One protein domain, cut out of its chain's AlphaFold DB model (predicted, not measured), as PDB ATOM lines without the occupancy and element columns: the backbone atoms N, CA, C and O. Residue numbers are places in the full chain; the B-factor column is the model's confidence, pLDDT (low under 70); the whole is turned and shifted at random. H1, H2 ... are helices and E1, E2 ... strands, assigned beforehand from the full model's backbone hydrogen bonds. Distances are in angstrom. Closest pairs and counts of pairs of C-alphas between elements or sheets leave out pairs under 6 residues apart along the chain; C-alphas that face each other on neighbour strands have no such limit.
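This is residues 144 to 169, 190 to 212 and 232 to 277 of the 790 residues of an uncharacterized protein of Dimargaris cristalligena (UniProt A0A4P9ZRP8). With little regular structure, this is a small, strongly twisted sheet of four strands, with helix H1 over one face and residues 144 to 169, without a named element, outside. The 95 printed residues include E1, E2, E3, H1, E4 in chain order, 37 residues in named elements, mixed class. The sheet, order E2, E1, E3, E4, is mixed; the whole is compact, radius of gyration of the C-alphas 13.5 A, spanning 39 by 34 by 28 A.

E1, residues 191 to 197, begins at C-alpha (-12.079, 9.537, 14.788) and measures 20.1 A; E2 is residues 204 to 208. E3, residues 232 to 238, measures 18.1 A, H1, residues 246 to 258, 18.2 A; E4, residues 269 to 273, ends at C-alpha (-2.751, 10.753, 12.669).

Hairpin E1 and E2 is antiparallel, N 207 and O 194 3.0 A apart, within hydrogen-bond range, as are N 193 and O 236, 3.0 A, between antiparallel E1 and E3, and N 271 and O 235, 2.9 A, between parallel E3 and E4. H1, with every O i to N i+4 pair within range, is on the sheet at a height of 10.0 A, over E3; their closest C-alphas, Leu 235 and Cys 252, are 7.4 A apart. E3, H1 and E4 form a strand-helix-strand unit, parallel strands with a helix between, its crossover right-handed.

The printed part has two cuts: across the first, the C-alphas of residues 169 and 190 are 21.7 A apart, and across the second, the C-alphas of residues 212 and 232 are 13.0 A apart. Of the links printed whole, none is long. Mean pLDDT of the printed part is 71.8; 41 residues are under 70, among them 152 to 169.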
ATOM      1  N   PHE A 144      -0.487   7.741  31.847       83.81
ATOM      2  CA  PHE A 144      -0.040   7.197  30.568       83.81
ATOM      3  C   PHE A 144       1.372   7.685  30.243       83.81
ATOM      4  O   PHE A 144       1.612   8.881  30.083       83.81
ATOM      5  N   ARG A 145       2.315   6.749  30.106       86.88
ATOM      6  CA  ARG A 145       3.633   7.029  29.533       86.88
ATOM      7  C   ARG A 145       3.578   6.784  28.028       86.88
ATOM      8  O   ARG A 145       3.334   5.661  27.598       86.88
ATOM      9  N   VAL A 146       3.822   7.831  27.244       85.38
ATOM     10  CA  VAL A 146       3.874   7.765  25.778       85.38
ATOM     11  C   VAL A 146       5.327   7.910  25.337       85.38
ATOM     12  O   VAL A 146       5.862   9.016  25.298       85.38
ATOM     13  N   ASP A 147       5.974   6.789  25.020       86.25
ATOM     14  CA  ASP A 147       7.318   6.779  24.440       86.25
ATOM     15  C   ASP A 147       7.215   6.851  22.899       86.25
ATOM     16  O   ASP A 147       6.642   5.946  22.284       86.25
ATOM     17  N   PRO A 148       7.735   7.905  22.238       86.56
ATOM     18  CA  PRO A 148       7.675   8.023  20.784       86.56
ATOM     19  C   PRO A 148       8.613   7.008  20.117       86.56
ATOM     20  O   PRO A 148       9.794   6.928  20.454       86.56
ATOM     21  N   GLY A 149       8.111   6.263  19.129       82.69
ATOM     22  CA  GLY A 149       8.894   5.254  18.412       82.69
ATOM     23  C   GLY A 149       8.545   5.178  16.922       82.69
ATOM     24  O   GLY A 149       7.367   5.267  16.569       82.69
ATOM     25  N   PRO A 150       9.534   4.997  16.026       77.69
ATOM     26  CA  PRO A 150       9.277   4.815  14.603       77.69
ATOM     27  C   PRO A 150       8.640   3.443  14.343       77.69
ATOM     28  O   PRO A 150       9.131   2.420  14.820       77.69
ATOM     29  N   ARG A 151       7.571   3.402  13.541       70.94
ATOM     30  CA  ARG A 151       6.991   2.162  13.004       70.94
ATOM     31  C   ARG A 151       6.610   2.341  11.538       70.94
ATOM     32  O   ARG A 151       6.078   3.380  11.159       70.94
ATOM     33  N   CYS A 152       6.878   1.318  10.728       68.00
ATOM     34  CA  CYS A 152       6.335   1.215   9.377       68.00
ATOM     35  C   CYS A 152       4.900   0.680   9.456       68.00
ATOM     36  O   CYS A 152       4.612  -0.167  10.302       68.00
ATOM     37  N   ILE A 153       3.997   1.196   8.620       66.12
ATOM     38  CA  ILE A 153       2.566   0.878   8.661       66.12
ATOM     39  C   ILE A 153       2.090   0.655   7.230       66.12
ATOM     40  O   ILE A 153       2.165   1.562   6.401       66.12
ATOM     41  N   VAL A 154       1.595  -0.549   6.947       59.53
ATOM     42  CA  VAL A 154       1.058  -0.912   5.630       59.53
ATOM     43  C   VAL A 154      -0.437  -0.590   5.594       59.53
ATOM     44  O   VAL A 154      -1.247  -1.292   6.194       59.53
ATOM     45  N   THR A 155      -0.826   0.489   4.916       56.69
ATOM     46  CA  THR A 155      -2.210   0.994   4.888       56.69
ATOM     47  C   THR A 155      -3.065   0.319   3.810       56.69
ATOM     48  O   THR A 155      -3.408   0.917   2.792       56.69
ATOM     49  N   ASN A 156      -3.454  -0.940   4.036       52.50
ATOM     50  CA  ASN A 156      -4.137  -1.736   3.005       52.50
ATOM     51  C   ASN A 156      -5.624  -1.400   2.761       52.50
ATOM     52  O   ASN A 156      -6.118  -1.684   1.670       52.50
ATOM     53  N   TRP A 157      -6.341  -0.810   3.728       49.53
ATOM     54  CA  TRP A 157      -7.808  -0.634   3.635       49.53
ATOM     55  C   TRP A 157      -8.336   0.785   3.869       49.53
ATOM     56  O   TRP A 157      -9.347   1.151   3.275       49.53
ATOM     57  N   VAL A 158      -7.645   1.613   4.659       51.84
ATOM     58  CA  VAL A 158      -8.016   3.024   4.844       51.84
ATOM     59  C   VAL A 158      -7.061   3.893   4.034       51.84
ATOM     60  O   VAL A 158      -6.019   4.329   4.526       51.84
ATOM     61  N   GLN A 159      -7.410   4.150   2.770       49.66
ATOM     62  CA  GLN A 159      -6.728   5.190   2.006       49.66
ATOM     63  C   GLN A 159      -7.175   6.550   2.535       49.66
ATOM     64  O   GLN A 159      -8.212   7.084   2.145       49.66
ATOM     65  N   PHE A 160      -6.369   7.121   3.428       52.62
ATOM     66  CA  PHE A 160      -6.466   8.533   3.751       52.62
ATOM     67  C   PHE A 160      -6.096   9.337   2.501       52.62
ATOM     68  O   PHE A 160      -4.959   9.283   2.028       52.62
ATOM     69  N   ASN A 161      -7.060  10.060   1.930       45.81
ATOM     70  CA  ASN A 161      -6.783  10.924   0.783       45.81
ATOM     71  C   ASN A 161      -5.853  12.092   1.188       45.81
ATOM     72  O   ASN A 161      -5.539  12.280   2.363       45.81
ATOM     73  N   ARG A 162      -5.442  12.939   0.231       37.12
ATOM     74  CA  ARG A 162      -4.553  14.100   0.487       37.12
ATOM     75  C   ARG A 162      -5.069  15.109   1.541       37.12
ATOM     76  O   ARG A 162      -4.333  16.025   1.888       37.12
ATOM     77  N   GLN A 163      -6.308  14.967   2.016       46.44
ATOM     78  CA  GLN A 163      -6.952  15.790   3.048       46.44
ATOM     79  C   GLN A 163      -7.194  15.019   4.363       46.44
ATOM     80  O   GLN A 163      -7.903  15.511   5.233       46.44
ATOM     81  N   GLY A 164      -6.665  13.800   4.511       51.66
ATOM     82  CA  GLY A 164      -6.871  12.972   5.703       51.66
ATOM     83  C   GLY A 164      -8.263  12.342   5.816       51.66
ATOM     84  O   GLY A 164      -8.621  11.883   6.896       51.66
ATOM     85  N   ARG A 165      -9.063  12.295   4.737       53.19
ATOM     86  CA  ARG A 165     -10.357  11.587   4.756       53.19
ATOM     87  C   ARG A 165     -10.144  10.101   4.516       53.19
ATOM     88  O   ARG A 165      -9.517   9.752   3.517       53.19
ATOM     89  N   ALA A 166     -10.711   9.252   5.368       47.59
ATOM     90  CA  ALA A 166     -10.832   7.825   5.100       47.59
ATOM     91  C   ALA A 166     -11.692   7.604   3.842       47.59
ATOM     92  O   ALA A 166     -12.867   7.967   3.822       47.59
ATOM     93  N   VAL A 167     -11.105   7.031   2.791       45.25
ATOM     94  CA  VAL A 167     -11.824   6.602   1.586       45.25
ATOM     95  C   VAL A 167     -11.899   5.082   1.604       45.25
ATOM     96  O   VAL A 167     -10.875   4.406   1.481       45.25
ATOM     97  N   SER A 168     -13.106   4.538   1.763       41.34
ATOM     98  CA  SER A 168     -13.360   3.129   1.468       41.34
ATOM     99  C   SER A 168     -13.312   2.917  -0.046       41.34
ATOM    100  O   SER A 168     -13.728   3.780  -0.820       41.34
ATOM    101  N   LYS A 169     -12.844   1.747  -0.493       39.50
ATOM    102  CA  LYS A 169     -13.005   1.311  -1.891       39.50
ATOM    103  C   LYS A 169     -14.446   0.854  -2.160       39.50
ATOM    104  O   LYS A 169     -14.676  -0.284  -2.562       39.50
ATOM    105  N   GLY A 190     -12.680  13.920  16.867       78.88
ATOM    106  CA  GLY A 190     -11.676  13.027  16.306       78.88
ATOM    107  C   GLY A 190     -12.237  11.617  16.092       78.88
ATOM    108  O   GLY A 190     -13.097  11.148  16.839       78.88
ATOM    109  N   ALA A 191     -11.749  10.935  15.058       87.50
ATOM    110  CA  ALA A 191     -12.079   9.537  14.788       87.50
ATOM    111  C   ALA A 191     -10.988   8.630  15.361       87.50
ATOM    112  O   ALA A 191      -9.818   9.003  15.383       87.50
ATOM    113  N   TRP A 192     -11.340   7.430  15.801       92.75
ATOM    114  CA  TRP A 192     -10.370   6.466  16.315       92.75
ATOM    115  C   TRP A 192     -10.783   5.045  15.937       92.75
ATOM    116  O   TRP A 192     -11.865   4.803  15.392       92.75
ATOM    117  N   GLY A 193      -9.908   4.096  16.231       91.50
ATOM    118  CA  GLY A 193     -10.222   2.685  16.121       91.50
ATOM    119  C   GLY A 193      -9.081   1.805  16.598       91.50
ATOM    120  O   GLY A 193      -8.069   2.278  17.127       91.50
ATOM    121  N   PHE A 194      -9.250   0.505  16.398       90.06
ATOM    122  CA  PHE A 194      -8.244  -0.491  16.737       90.06
ATOM    123  C   PHE A 194      -7.351  -0.781  15.534       90.06
ATOM    124  O   PHE A 194      -7.745  -0.622  14.373       90.06
ATOM    125  N   TRP A 195      -6.144  -1.253  15.815       87.00
ATOM    126  CA  TRP A 195      -5.310  -1.893  14.807       87.00
ATOM    127  C   TRP A 195      -4.885  -3.290  15.253       87.00
ATOM    128  O   TRP A 195      -4.878  -3.623  16.444       87.00
ATOM    129  N   THR A 196      -4.569  -4.127  14.276       84.00
ATOM    130  CA  THR A 196      -4.225  -5.531  14.494       84.00
ATOM    131  C   THR A 196      -2.938  -5.831  13.745       84.00
ATOM    132  O   THR A 196      -2.662  -5.239  12.699       84.00
ATOM    133  N   PHE A 197      -2.125  -6.732  14.290       79.19
ATOM    134  CA  PHE A 197      -0.885  -7.148  13.642       79.19
ATOM    135  C   PHE A 197      -1.052  -8.568  13.110       79.19
ATOM    136  O   PHE A 197      -1.224  -9.498  13.897       79.19
ATOM    137  N   SER A 198      -1.005  -8.738  11.788       76.31
ATOM    138  CA  SER A 198      -0.908 -10.070  11.194       76.31
ATOM    139  C   SER A 198       0.526 -10.575  11.332       76.31
ATOM    140  O   SER A 198       1.462  -9.929  10.854       76.31
ATOM    141  N   SER A 199       0.706 -11.738  11.962       68.56
ATOM    142  CA  SER A 199       2.007 -12.414  12.066       68.56
ATOM    143  C   SER A 199       2.615 -12.746  10.703       68.56
ATOM    144  O   SER A 199       3.836 -12.795  10.573       68.56
ATOM    145  N   ASP A 200       1.765 -12.950   9.697       65.94
ATOM    146  CA  ASP A 200       2.134 -13.676   8.482       65.94
ATOM    147  C   ASP A 200       2.520 -12.748   7.324       65.94
ATOM    148  O   ASP A 200       3.197 -13.170   6.387       65.94
ATOM    149  N   THR A 201       2.101 -11.478   7.374       54.97
ATOM    150  CA  THR A 201       2.260 -10.534   6.255       54.97
ATOM    151  C   THR A 201       3.019  -9.256   6.611       54.97
ATOM    152  O   THR A 201       3.372  -8.496   5.712       54.97
ATOM    153  N   SER A 202       3.298  -8.996   7.897       58.28
ATOM    154  CA  SER A 202       3.726  -7.680   8.425       58.28
ATOM    155  C   SER A 202       2.754  -6.527   8.126       58.28
ATOM    156  O   SER A 202       3.082  -5.355   8.322       58.28
ATOM    157  N   GLU A 203       1.543  -6.848   7.665       54.19
ATOM    158  CA  GLU A 203       0.518  -5.867   7.346       54.19
ATOM    159  C   GLU A 203      -0.287  -5.515   8.595       54.19
ATOM    160  O   GLU A 203      -0.680  -6.377   9.389       54.19
ATOM    161  N   THR A 204      -0.555  -4.220   8.737       59.56
ATOM    162  CA  THR A 204      -1.318  -3.668   9.852       59.56
ATOM    163  C   THR A 204      -2.696  -3.275   9.346       59.56
ATOM    164  O   THR A 204      -2.848  -2.267   8.654       59.56
ATOM    165  N   THR A 205      -3.725  -4.047   9.683       62.19
ATOM    166  CA  THR A 205      -5.102  -3.672   9.350       62.19
ATOM    167  C   THR A 205      -5.637  -2.668  10.365       62.19
ATOM    168  O   THR A 205      -5.623  -2.910  11.572       62.19
ATOM    169  N   LEU A 206      -6.103  -1.522   9.860       66.75
ATOM    170  CA  LEU A 206      -6.831  -0.515  10.629       66.75
ATOM    171  C   LEU A 206      -8.326  -0.839  10.554       66.75
ATOM    172  O   LEU A 206      -8.879  -0.895   9.456       66.75
ATOM    173  N   GLN A 207      -8.976  -1.013  11.703       71.44
ATOM    174  CA  GLN A 207     -10.433  -1.079  11.814       71.44
ATOM    175  C   GLN A 207     -10.941   0.240  12.404       71.44
ATOM    176  O   GLN A 207     -10.355   0.758  13.354       71.44
ATOM    177  N   ALA A 208     -12.005   0.800  11.830       64.62
ATOM    178  CA  ALA A 208     -12.627   2.034  12.312       64.62
ATOM    179  C   ALA A 208     -13.794   1.742  13.261       64.62
ATOM    180  O   ALA A 208     -14.548   0.790  13.046       64.62
ATOM    181  N   GLU A 209     -13.970   2.583  14.287       55.19
ATOM    182  CA  GLU A 209     -15.191   2.575  15.097       55.19
ATOM    183  C   GLU A 209     -16.399   2.828  14.171       55.19
ATOM    184  O   GLU A 209     -16.453   3.835  13.466       55.19
ATOM    185  N   GLY A 210     -17.334   1.872  14.122       43.38
ATOM    186  CA  GLY A 210     -18.498   1.903  13.223       43.38
ATOM    187  C   GLY A 210     -18.734   0.622  12.414       43.38
ATOM    188  O   GLY A 210     -19.846   0.425  11.934       43.38
ATOM    189  N   GLN A 211     -17.743  -0.272  12.304       34.12
ATOM    190  CA  GLN A 211     -17.943  -1.639  11.792       34.12
ATOM    191  C   GLN A 211     -17.266  -2.709  12.671       34.12
ATOM    192  O   GLN A 211     -16.304  -3.346  12.238       34.12
ATOM    193  N   PRO A 212     -17.781  -2.984  13.886       36.19
ATOM    194  CA  PRO A 212     -17.806  -4.368  14.338       36.19
ATOM    195  C   PRO A 212     -18.679  -5.155  13.348       36.19
ATOM    196  O   PRO A 212     -19.792  -4.739  13.028       36.19
ATOM    197  N   LEU A 232      -5.856  -7.715  18.784       86.94
ATOM    198  CA  LEU A 232      -5.751  -6.264  18.885       86.94
ATOM    199  C   LEU A 232      -4.378  -5.908  19.472       86.94
ATOM    200  O   LEU A 232      -3.982  -6.436  20.514       86.94
ATOM    201  N   THR A 233      -3.647  -5.009  18.814       86.88
ATOM    202  CA  THR A 233      -2.280  -4.618  19.214       86.88
ATOM    203  C   THR A 233      -2.148  -3.138  19.576       86.88
ATOM    204  O   THR A 233      -1.046  -2.650  19.843       86.88
ATOM    205  N   GLY A 234      -3.260  -2.402  19.604       91.31
ATOM    206  CA  GLY A 234      -3.293  -0.993  19.980       91.31
ATOM    207  C   GLY A 234      -4.382  -0.181  19.284       91.31
ATOM    208  O   GLY A 234      -5.350  -0.729  18.750       91.31
ATOM    209  N   LEU A 235      -4.195   1.137  19.310       93.62
ATOM    210  CA  LEU A 235      -5.171   2.146  18.918       93.62
ATOM    211  C   LEU A 235      -4.590   3.126  17.901       93.62
ATOM    212  O   LEU A 235      -3.415   3.497  17.972       93.62
ATOM    213  N   TRP A 236      -5.446   3.625  17.017       93.00
ATOM    214  CA  TRP A 236      -5.153   4.770  16.164       93.00
ATOM    215  C   TRP A 236      -6.171   5.888  16.393       93.00
ATOM    216  O   TRP A 236      -7.338   5.629  16.680       93.00
ATOM    217  N   PHE A 237      -5.721   7.131  16.241       92.50
ATOM    218  CA  PHE A 237      -6.502   8.350  16.439       92.50
ATOM    219  C   PHE A 237      -6.282   9.308  15.273       92.50
ATOM    220  O   PHE A 237      -5.160   9.463  14.801       92.50
ATOM    221  N   LEU A 238      -7.330   9.997  14.842       90.50
ATOM    222  CA  LEU A 238      -7.337  11.011  13.795       90.50
ATOM    223  C   LEU A 238      -7.965  12.282  14.367       90.50
ATOM    224  O   LEU A 238      -9.098  12.247  14.840       90.50
ATOM    225  N   GLY A 239      -7.248  13.403  14.300       87.06
ATOM    226  CA  GLY A 239      -7.741  14.699  14.787       87.06
ATOM    227  C   GLY A 239      -7.455  15.015  16.261       87.06
ATOM    228  O   GLY A 239      -7.752  16.126  16.681       87.06
ATOM    229  N   ALA A 240      -6.825  14.109  17.020       86.81
ATOM    230  CA  ALA A 240      -6.247  14.452  18.324       86.81
ATOM    231  C   ALA A 240      -5.157  15.525  18.160       86.81
ATOM    232  O   ALA A 240      -4.279  15.386  17.300       86.81
ATOM    233  N   ALA A 241      -5.169  16.556  19.009       86.19
ATOM    234  CA  ALA A 241      -4.137  17.596  18.991       86.19
ATOM    235  C   ALA A 241      -2.793  17.095  19.558       86.19
ATOM    236  O   ALA A 241      -1.725  17.516  19.111       86.19
ATOM    237  N   SER A 242      -2.837  16.184  20.534       87.56
ATOM    238  CA  SER A 242      -1.668  15.644  21.232       87.56
ATOM    239  C   SER A 242      -1.967  14.267  21.856       87.56
ATOM    240  O   SER A 242      -3.131  13.893  21.985       87.56
ATOM    241  N   PRO A 243      -0.950  13.508  22.314       86.69
ATOM    242  CA  PRO A 243      -1.179  12.303  23.120       86.69
ATOM    243  C   PRO A 243      -1.744  12.605  24.516       86.69
ATOM    244  O   PRO A 243      -2.271  11.710  25.168       86.69
ATOM    245  N   SER A 244      -1.585  13.848  24.984       86.81
ATOM    246  CA  SER A 244      -2.099  14.327  26.269       86.81
ATOM    247  C   SER A 244      -3.579  14.713  26.229       86.81
ATOM    248  O   SER A 244      -4.156  14.933  27.289       86.81
ATOM    249  N   ASP A 245      -4.198  14.754  25.050       85.88
ATOM    250  CA  ASP A 245      -5.631  14.989  24.870       85.88
ATOM    251  C   ASP A 245      -6.463  14.023  25.754       85.88
ATOM    252  O   ASP A 245      -6.282  12.799  25.656       85.88
ATOM    253  N   PRO A 246      -7.364  14.522  26.627       84.94
ATOM    254  CA  PRO A 246      -8.185  13.683  27.499       84.94
ATOM    255  C   PRO A 246      -8.984  12.608  26.752       84.94
ATOM    256  O   PRO A 246      -9.203  11.524  27.296       84.94
ATOM    257  N   TRP A 247      -9.380  12.851  25.498       87.00
ATOM    258  CA  TRP A 247     -10.057  11.859  24.660       87.00
ATOM    259  C   TRP A 247      -9.127  10.707  24.243       87.00
ATOM    260  O   TRP A 247      -9.542   9.543  24.256       87.00
ATOM    261  N   VAL A 248      -7.851  10.991  23.960       89.62
ATOM    262  CA  VAL A 248      -6.837   9.959  23.676       89.62
ATOM    263  C   VAL A 248      -6.575   9.117  24.922       89.62
ATOM    264  O   VAL A 248      -6.630   7.887  24.854       89.62
ATOM    265  N   GLN A 249      -6.362   9.761  26.074       88.81
ATOM    266  CA  GLN A 249      -6.160   9.069  27.354       88.81
ATOM    267  C   GLN A 249      -7.369   8.191  27.714       88.81
ATOM    268  O   GLN A 249      -7.206   7.030  28.099       88.81
ATOM    269  N   ARG A 250      -8.586   8.709  27.499       87.12
ATOM    270  CA  ARG A 250      -9.855   7.988  27.651       87.12
ATOM    271  C   ARG A 250      -9.876   6.685  26.861       87.12
ATOM    272  O   ARG A 250     -10.052   5.627  27.457       87.12
ATOM    273  N   ARG A 251      -9.659   6.733  25.544       89.56
ATOM    274  CA  ARG A 251      -9.701   5.517  24.712       89.56
ATOM    275  C   ARG A 251      -8.558   4.550  25.022       89.56
ATOM    276  O   ARG A 251      -8.762   3.340  24.963       89.56
ATOM    277  N   CYS A 252      -7.387   5.054  25.424       90.56
ATOM    278  CA  CYS A 252      -6.309   4.208  25.942       90.56
ATOM    279  C   CYS A 252      -6.734   3.448  27.210       90.56
ATOM    280  O   CYS A 252      -6.403   2.268  27.344       90.56
ATOM    281  N   LEU A 253      -7.496   4.077  28.117       88.00
ATOM    282  CA  LEU A 253      -8.047   3.379  29.279       88.00
ATOM    283  C   LEU A 253      -9.153   2.393  28.891       88.00
ATOM    284  O   LEU A 253      -9.117   1.260  29.368       88.00
ATOM    285  N   ASP A 254     -10.086   2.788  28.018       87.06
ATOM    286  CA  ASP A 254     -11.161   1.917  27.518       87.06
ATOM    287  C   ASP A 254     -10.568   0.599  26.977       87.06
ATOM    288  O   ASP A 254     -10.995  -0.484  27.375       87.06
ATOM    289  N   TYR A 255      -9.509   0.686  26.161       88.50
ATOM    290  CA  TYR A 255      -8.768  -0.469  25.639       88.50
ATOM    291  C   TYR A 255      -8.113  -1.315  26.741       88.50
ATOM    292  O   TYR A 255      -8.260  -2.535  26.762       88.50
ATOM    293  N   LEU A 256      -7.395  -0.698  27.685       87.06
ATOM    294  CA  LEU A 256      -6.751  -1.428  28.787       87.06
ATOM    295  C   LEU A 256      -7.761  -2.146  29.695       87.06
ATOM    296  O   LEU A 256      -7.453  -3.206  30.246       87.06
ATOM    297  N   LEU A 257      -8.958  -1.581  29.861       84.81
ATOM    298  CA  LEU A 257     -10.040  -2.189  30.627       84.81
ATOM    299  C   LEU A 257     -10.763  -3.288  29.838       84.81
ATOM    300  O   LEU A 257     -11.118  -4.300  30.446       84.81
ATOM    301  N   SER A 258     -10.932  -3.141  28.520       83.88
ATOM    302  CA  SER A 258     -11.554  -4.163  27.664       83.88
ATOM    303  C   SER A 258     -10.667  -5.393  27.451       83.88
ATOM    304  O   SER A 258     -11.184  -6.482  27.215       83.88
ATOM    305  N   GLN A 259      -9.341  -5.255  27.564       80.88
ATOM    306  CA  GLN A 259      -8.425  -6.396  27.544       80.88
ATOM    307  C   GLN A 259      -8.699  -7.347  28.730       80.88
ATOM    308  O   GLN A 259      -8.755  -6.884  29.881       80.88
ATOM    309  N   PRO A 260      -8.827  -8.671  28.502       78.31
ATOM    310  CA  PRO A 260      -8.966  -9.640  29.583       78.31
ATOM    311  C   PRO A 260      -7.736  -9.621  30.500       78.31
ATOM    312  O   PRO A 260      -6.622  -9.296  30.090       78.31
ATOM    313  N   SER A 261      -7.929  -9.975  31.772       68.44
ATOM    314  CA  SER A 261      -6.937  -9.774  32.844       68.44
ATOM    315  C   SER A 261      -5.541 -10.349  32.553       68.44
ATOM    316  O   SER A 261      -4.550  -9.805  33.040       68.44
ATOM    317  N   HIS A 262      -5.453 -11.402  31.736       65.56
ATOM    318  CA  HIS A 262      -4.203 -12.046  31.341       65.56
ATOM    319  C   HIS A 262      -3.432 -11.326  30.212       65.56
ATOM    320  O   HIS A 262      -2.210 -11.465  30.167       65.56
ATOM    321  N   THR A 263      -4.066 -10.513  29.350       62.34
ATOM    322  CA  THR A 263      -3.370  -9.745  28.287       62.34
ATOM    323  C   THR A 263      -2.993  -8.315  28.691       62.34
ATOM    324  O   THR A 263      -2.176  -7.686  28.018       62.34
ATOM    325  N   ARG A 264      -3.496  -7.804  29.827       64.50
ATOM    326  CA  ARG A 264      -3.287  -6.414  30.305       64.50
ATOM    327  C   ARG A 264      -1.831  -5.980  30.552       64.50
ATOM    328  O   ARG A 264      -1.601  -4.820  30.876       64.50
ATOM    329  N   LYS A 265      -0.847  -6.880  30.441       59.25
ATOM    330  CA  LYS A 265       0.586  -6.559  30.604       59.25
ATOM    331  C   LYS A 265       1.271  -6.084  29.316       59.25
ATOM    332  O   LYS A 265       2.407  -5.622  29.387       59.25
ATOM    333  N   SER A 266       0.625  -6.215  28.160       66.25
ATOM    334  CA  SER A 266       1.215  -5.829  26.875       66.25
ATOM    335  C   SER A 266       1.217  -4.305  26.685       66.25
ATOM    336  O   SER A 266       0.203  -3.663  26.970       66.25
ATOM    337  N   PRO A 267       2.308  -3.701  26.173       70.38
ATOM    338  CA  PRO A 267       2.335  -2.276  25.862       70.38
ATOM    339  C   PRO A 267       1.332  -1.950  24.749       70.38
ATOM    340  O   PRO A 267       1.344  -2.573  23.686       70.38
ATOM    341  N   VAL A 268       0.479  -0.952  24.984       75.94
ATOM    342  CA  VAL A 268      -0.483  -0.461  23.988       75.94
ATOM    343  C   VAL A 268       0.253   0.449  23.015       75.94
ATOM    344  O   VAL A 268       0.788   1.481  23.415       75.94
ATOM    345  N   ALA A 269       0.280   0.090  21.734       78.88
ATOM    346  CA  ALA A 269       0.780   1.006  20.720       78.88
ATOM    347  C   ALA A 269      -0.304   2.040  20.371       78.88
ATOM    348  O   ALA A 269      -1.447   1.676  20.102       78.88
ATOM    349  N   VAL A 270       0.063   3.323  20.378       79.38
ATOM    350  CA  VAL A 270      -0.836   4.447  20.080       79.38
ATOM    351  C   VAL A 270      -0.312   5.182  18.853       79.38
ATOM    352  O   VAL A 270       0.812   5.683  18.860       79.38
ATOM    353  N   MET A 271      -1.120   5.250  17.795       82.62
ATOM    354  CA  MET A 271      -0.824   6.026  16.593       82.62
ATOM    355  C   MET A 271      -1.662   7.306  16.564       82.62
ATOM    356  O   MET A 271      -2.889   7.239  16.560       82.62
ATOM    357  N   LEU A 272      -1.010   8.467  16.466       80.12
ATOM    358  CA  LEU A 272      -1.685   9.740  16.208       80.12
ATOM    359  C   LEU A 272      -1.521  10.148  14.742       80.12
ATOM    360  O   LEU A 272      -0.410  10.375  14.263       80.12
ATOM    361  N   ILE A 273      -2.641  10.268  14.041       79.31
ATOM    362  CA  ILE A 273      -2.751  10.753  12.669       79.31
ATOM    363  C   ILE A 273      -3.128  12.236  12.747       79.31
ATOM    364  O   ILE A 273      -4.300  12.619  12.719       79.31
ATOM    365  N   GLY A 274      -2.114  13.086  12.907       69.81
ATOM    366  CA  GLY A 274      -2.297  14.535  12.916       69.81
ATOM    367  C   GLY A 274      -2.632  15.069  11.522       69.81
ATOM    368  O   GLY A 274      -1.986  14.705  10.536       69.81
ATOM    369  N   GLN A 275      -3.604  15.982  11.429       53.84
ATOM    370  CA  GLN A 275      -3.724  16.816  10.234       53.84
ATOM    371  C   GLN A 275      -2.572  17.827  10.201       53.84
ATOM    372  O   GLN A 275      -2.180  18.384  11.226       53.84
ATOM    373  N   ARG A 276      -2.015  18.070   9.012       43.91
ATOM    374  CA  ARG A 276      -0.942  19.056   8.828       43.91
ATOM    375  C   ARG A 276      -1.488  20.451   9.177       43.91
ATOM    376  O   ARG A 276      -2.456  20.858   8.536       43.91
ATOM    377  N   PRO A 277      -0.894  21.195  10.132       41.03
ATOM    378  CA  PRO A 277      -1.441  22.481  10.551       41.03
ATOM    379  C   PRO A 277      -1.472  23.471   9.371       41.03
ATOM    380  O   PRO A 277      -0.472  23.586   8.649       41.03
TER     381      PRO A 277